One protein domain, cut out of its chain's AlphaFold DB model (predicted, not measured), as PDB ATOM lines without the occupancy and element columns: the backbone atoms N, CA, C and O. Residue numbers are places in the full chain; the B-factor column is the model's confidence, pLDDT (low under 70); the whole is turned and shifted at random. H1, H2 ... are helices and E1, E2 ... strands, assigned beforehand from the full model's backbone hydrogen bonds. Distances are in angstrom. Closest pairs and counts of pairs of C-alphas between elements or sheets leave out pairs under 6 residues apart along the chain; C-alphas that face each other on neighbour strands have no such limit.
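What this domain is: This is residues 394 to 435 of the 472 residues of an uncharacterized protein of Folsomia candida (UniProt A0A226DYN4). Two helices in a row along the chain, H1 and the longer H2, meet near their ends in a wide corner, and H2 runs out from it as a long free arm. Before H1, a loop brings the short strand E1 near H1's beginning. The printed part has 42 residues, with E1, H1, H2 in chain order, mostly helix. It is an extended rod, 52 by 20 by 10 A, with a radius of gyration of the C-alphas of 15.5 A.

Where its parts are: Find C-alpha 394 at (176.699, 244.971, 354.599), where E1, residues 394 to 396, begins. H1, residues 404 to 413, spans 14.2 A. H2, residues 416 to 432, runs 25.0 A to C-alpha 432 at (150.301, 259.258, 357.964).

How they stand to each other: E1 pairs with no named strand; its closest C-alphas to H1, Phe 396 and Pro 405, are 7.1 A apart. H1 and H2 are close but not clearly touching, their closest C-alphas, Leu 411 and Gln 417, 6.2 A apart. They run the same way at a steep tilt of 66 degrees. E1 and H2 are apart. Every O i to N i+4 pair is within hydrogen-bond range in H1, and 12 of 13 in H2.

The domain as a whole: The two farthest C-alphas, Asn 401 and Tyr 435, are 51.8 A apart. The printed part has no cut and no long link; pLDDT is under 70 at residues 432 to 435.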
ATOM      1  N   TRP A 394     176.641 245.505 355.949       88.12
ATOM      2  CA  TRP A 394     176.699 244.971 354.599       88.12
ATOM      3  C   TRP A 394     177.994 244.189 354.448       88.12
ATOM      4  O   TRP A 394     179.060 244.663 354.841       88.12
ATOM      5  N   ILE A 395     177.889 242.986 353.895       92.44
ATOM      6  CA  ILE A 395     179.043 242.194 353.488       92.44
ATOM      7  C   ILE A 395     178.908 242.000 351.987       92.44
ATOM      8  O   ILE A 395     177.857 241.578 351.503       92.44
ATOM      9  N   PHE A 396     179.962 242.337 351.257       93.19
ATOM     10  CA  PHE A 396     180.055 241.986 349.853       93.19
ATOM     11  C   PHE A 396     180.807 240.660 349.767       93.19
ATOM     12  O   PHE A 396     181.940 240.529 350.233       93.19
ATOM     13  N   GLU A 397     180.144 239.655 349.213       94.31
ATOM     14  CA  GLU A 397     180.764 238.369 348.910       94.31
ATOM     15  C   GLU A 397     181.394 238.457 347.512       94.31
ATOM     16  O   GLU A 397     180.885 239.158 346.636       94.31
ATOM     17  N   ASP A 398     182.534 237.790 347.318       92.25
ATOM     18  CA  ASP A 398     183.218 237.698 346.021       92.25
ATOM     19  C   ASP A 398     183.544 239.051 345.350       92.25
ATOM     20  O   ASP A 398     183.504 239.183 344.127       92.25
ATOM     21  N   GLU A 399     183.928 240.064 346.140       87.88
ATOM     22  CA  GLU A 399     184.248 241.423 345.656       87.88
ATOM     23  C   GLU A 399     185.280 241.454 344.509       87.88
ATOM     24  O   GLU A 399     185.272 242.363 343.670       87.88
ATOM     25  N   GLY A 400     186.189 240.475 344.468       91.69
ATOM     26  CA  GLY A 400     187.274 240.414 343.492       91.69
ATOM     27  C   GLY A 400     188.129 241.688 343.510       91.69
ATOM     28  O   GLY A 400     188.555 242.148 344.564       91.69
ATOM     29  N   ASN A 401     188.374 242.271 342.332       94.12
ATOM     30  CA  ASN A 401     189.074 243.557 342.174       94.12
ATOM     31  C   ASN A 401     188.103 244.751 342.022       94.12
ATOM     32  O   ASN A 401     188.474 245.789 341.467       94.12
ATOM     33  N   SER A 402     186.844 244.603 342.440       95.62
ATOM     34  CA  SER A 402     185.831 245.651 342.304       95.62
ATOM     35  C   SER A 402     186.114 246.845 343.219       95.62
ATOM     36  O   SER A 402     186.499 246.693 344.373       95.62
ATOM     37  N   LYS A 403     185.853 248.062 342.721       96.94
ATOM     38  CA  LYS A 403     185.875 249.298 343.530       96.94
ATOM     39  C   LYS A 403     184.538 249.589 344.223       96.94
ATOM     40  O   LYS A 403     184.443 250.552 344.977       96.94
ATOM     41  N   VAL A 404     183.506 248.778 343.979       95.44
ATOM     42  CA  VAL A 404     182.155 248.981 344.536       95.44
ATOM     43  C   VAL A 404     182.144 249.055 346.070       95.44
ATOM     44  O   VAL A 404     181.546 250.004 346.576       95.44
ATOM     45  N   PRO A 405     182.833 248.174 346.824       95.69
ATOM     46  CA  PRO A 405     182.873 248.258 348.286       95.69
ATOM     47  C   PRO A 405     183.467 249.582 348.786       95.69
ATOM     48  O   PRO A 405     182.941 250.181 349.719       95.69
ATOM     49  N   GLN A 406     184.502 250.097 348.109       95.88
ATOM     50  CA  GLN A 406     185.127 251.383 348.443       95.88
ATOM     51  C   GLN A 406     184.176 252.563 348.199       95.88
ATOM     52  O   GLN A 406     184.083 253.474 349.025       95.88
ATOM     53  N   TYR A 407     183.441 252.553 347.082       96.75
ATOM     54  CA  TYR A 407     182.428 253.576 346.812       96.75
ATOM     55  C   TYR A 407     181.261 253.495 347.796       96.75
ATOM     56  O   TYR A 407     180.804 254.527 348.280       96.75
ATOM     57  N   PHE A 408     180.815 252.288 348.140       95.12
ATOM     58  CA  PHE A 408     179.760 252.093 349.127       95.12
ATOM     59  C   PHE A 408     180.191 252.580 350.511       95.12
ATOM     60  O   PHE A 408     179.472 253.351 351.136       95.12
ATOM     61  N   GLN A 409     181.403 252.239 350.950       95.62
ATOM     62  CA  GLN A 409     181.982 252.776 352.179       95.62
ATOM     63  C   GLN A 409     182.008 254.312 352.159       95.62
ATOM     64  O   GLN A 409     181.567 254.942 353.117       95.62
ATOM     65  N   SER A 410     182.418 254.920 351.040       97.19
ATOM     66  CA  SER A 410     182.433 256.383 350.883       97.19
ATOM     67  C   SER A 410     181.033 257.010 351.019       97.19
ATOM     68  O   SER A 410     180.900 258.112 351.552       97.19
ATOM     69  N   LEU A 411     179.965 256.327 350.583       96.31
ATOM     70  CA  LEU A 411     178.576 256.789 350.760       96.31
ATOM     71  C   LEU A 411     178.132 256.793 352.231       96.31
ATOM     72  O   LEU A 411     177.397 257.692 352.647       96.31
ATOM     73  N   PHE A 412     178.582 255.819 353.025       93.94
ATOM     74  CA  PHE A 412     178.315 255.787 354.466       93.94
ATOM     75  C   PHE A 412     179.158 256.820 355.213       93.94
ATOM     76  O   PHE A 412     178.618 257.580 356.013       93.94
ATOM     77  N   GLU A 413     180.457 256.896 354.917       94.94
ATOM     78  CA  GLU A 413     181.384 257.835 355.563       94.94
ATOM     79  C   GLU A 413     181.034 259.298 355.274       94.94
ATOM     80  O   GLU A 413     181.179 260.154 356.145       94.94
ATOM     81  N   SER A 414     180.509 259.592 354.081       97.38
ATOM     82  CA  SER A 414     179.992 260.925 353.741       97.38
ATOM     83  C   SER A 414     178.646 261.257 354.399       97.38
ATOM     84  O   SER A 414     178.207 262.405 354.337       97.38
ATOM     85  N   GLY A 415     177.972 260.283 355.024       94.31
ATOM     86  CA  GLY A 415     176.664 260.461 355.659       94.31
ATOM     87  C   GLY A 415     175.481 260.528 354.685       94.31
ATOM     88  O   GLY A 415     174.356 260.796 355.116       94.31
ATOM     89  N   ILE A 416     175.697 260.268 353.388       96.12
ATOM     90  CA  ILE A 416     174.636 260.287 352.367       96.12
ATOM     91  C   ILE A 416     173.564 259.245 352.695       96.12
ATOM     92  O   ILE A 416     172.376 259.569 352.665       96.12
ATOM     93  N   GLN A 417     173.973 258.031 353.081       92.88
ATOM     94  CA  GLN A 417     173.028 256.984 353.477       92.88
ATOM     95  C   GLN A 417     172.188 257.410 354.687       92.88
ATOM     96  O   GLN A 417     170.965 257.330 354.641       92.88
ATOM     97  N   GLY A 418     172.817 257.963 355.729       89.12
ATOM     98  CA  GLY A 418     172.095 258.427 356.917       89.12
ATOM     99  C   GLY A 418     171.076 259.532 356.607       89.12
ATOM    100  O   GLY A 418     169.993 259.564 357.190       89.12
ATOM    101  N   ARG A 419     171.377 260.425 355.649       93.31
ATOM    102  CA  ARG A 419     170.413 261.431 355.179       93.31
ATOM    103  C   ARG A 419     169.250 260.801 354.408       93.31
ATOM    104  O   ARG A 419     168.124 261.274 354.557       93.31
ATOM    105  N   LEU A 420     169.516 259.774 353.601       93.62
ATOM    106  CA  LEU A 420     168.493 259.046 352.852       93.62
ATOM    107  C   LEU A 420     167.550 258.282 353.790       93.62
ATOM    108  O   LEU A 420     166.336 258.396 353.641       93.62
ATOM    109  N   ASP A 421     168.089 257.586 354.790       86.44
ATOM    110  CA  ASP A 421     167.299 256.860 355.793       86.44
ATOM    111  C   ASP A 421     166.396 257.819 356.586       86.44
ATOM    112  O   ASP A 421     165.206 257.559 356.780       86.44
ATOM    113  N   LEU A 422     166.927 258.988 356.963       87.44
ATOM    114  CA  LEU A 422     166.160 260.050 357.615       87.44
ATOM    115  C   LEU A 422     165.026 260.581 356.724       87.44
ATOM    116  O   LEU A 422     163.922 260.803 357.214       87.44
ATOM    117  N   GLU A 423     165.266 260.766 355.427       90.12
ATOM    118  CA  GLU A 423     164.244 261.199 354.467       90.12
ATOM    119  C   GLU A 423     163.153 260.129 354.269       90.12
ATOM    120  O   GLU A 423     161.964 260.454 354.237       90.12
ATOM    121  N   ILE A 424     163.531 258.847 354.185       87.75
ATOM    122  CA  ILE A 424     162.589 257.717 354.104       87.75
ATOM    123  C   ILE A 424     161.693 257.692 355.344       87.75
ATOM    124  O   ILE A 424     160.466 257.630 355.217       87.75
ATOM    125  N   ALA A 425     162.287 257.807 356.533       83.56
ATOM    126  CA  ALA A 425     161.540 257.865 357.780       83.56
ATOM    127  C   ALA A 425     160.615 259.094 357.819       83.56
ATOM    128  O   ALA A 425     159.418 258.954 358.067       83.56
ATOM    129  N   MET A 426     161.103 260.287 357.465       83.94
ATOM    130  CA  MET A 426     160.269 261.495 357.389       83.94
ATOM    131  C   MET A 426     159.061 261.318 356.464       83.94
ATOM    132  O   MET A 426     157.954 261.710 356.831       83.94
ATOM    133  N   ARG A 427     159.230 260.690 355.295       86.56
ATOM    134  CA  ARG A 427     158.124 260.422 354.361       86.56
ATOM    135  C   ARG A 427     157.121 259.416 354.913       86.56
ATOM    136  O   ARG A 427     155.920 259.629 354.748       86.56
ATOM    137  N   LYS A 428     157.600 258.359 355.579       83.31
ATOM    138  CA  LYS A 428     156.761 257.348 356.243       83.31
ATOM    139  C   LYS A 428     155.831 258.003 357.268       83.31
ATOM    140  O   LYS A 428     154.640 257.715 357.275       83.31
ATOM    141  N   TYR A 429     156.346 258.933 358.074       78.19
ATOM    142  CA  TYR A 429     155.548 259.600 359.110       78.19
ATOM    143  C   TYR A 429     154.747 260.807 358.602       78.19
ATOM    144  O   TYR A 429     153.652 261.049 359.096       78.19
ATOM    145  N   SER A 430     155.228 261.535 357.589       79.06
ATOM    146  CA  SER A 430     154.507 262.691 357.035       79.06
ATOM    147  C   SER A 430     153.263 262.304 356.237       79.06
ATOM    148  O   SER A 430     152.327 263.095 356.174       79.06
ATOM    149  N   ARG A 431     153.242 261.127 355.596       72.69
ATOM    150  CA  ARG A 431     152.051 260.656 354.866       72.69
ATOM    151  C   ARG A 431     150.924 260.246 355.806       72.69
ATOM    152  O   ARG A 431     149.769 260.493 355.499       72.69
ATOM    153  N   ASN A 432     151.274 259.695 356.964       64.19
ATOM    154  CA  ASN A 432     150.301 259.258 357.964       64.19
ATOM    155  C   ASN A 432     149.839 260.406 358.877       64.19
ATOM    156  O   ASN A 432     148.934 260.228 359.688       64.19
ATOM    157  N   SER A 433     150.465 261.583 358.780       60.84
ATOM    158  CA  SER A 433     150.115 262.751 359.583       60.84
ATOM    159  C   SER A 433     149.056 263.624 358.911       60.84
ATOM    160  O   SER A 433     149.141 264.847 359.027       60.84
ATOM    161  N   GLU A 434     148.088 263.045 358.189       56.34
ATOM    162  CA  GLU A 434     146.913 263.794 357.735       56.34
ATOM    163  C   GLU A 434     146.164 264.274 358.989       56.34
ATOM    164  O   GLU A 434     145.408 263.568 359.653       56.34
ATOM    165  N   TYR A 435     146.552 265.468 359.425       51.22
ATOM    166  CA  TYR A 435     146.273 266.004 360.740       51.22
ATOM    167  C   TYR A 435     144.879 266.616 360.712       51.22
ATOM    168  O   TYR A 435     144.705 267.825 360.572       51.22
TER     169      TYR A 435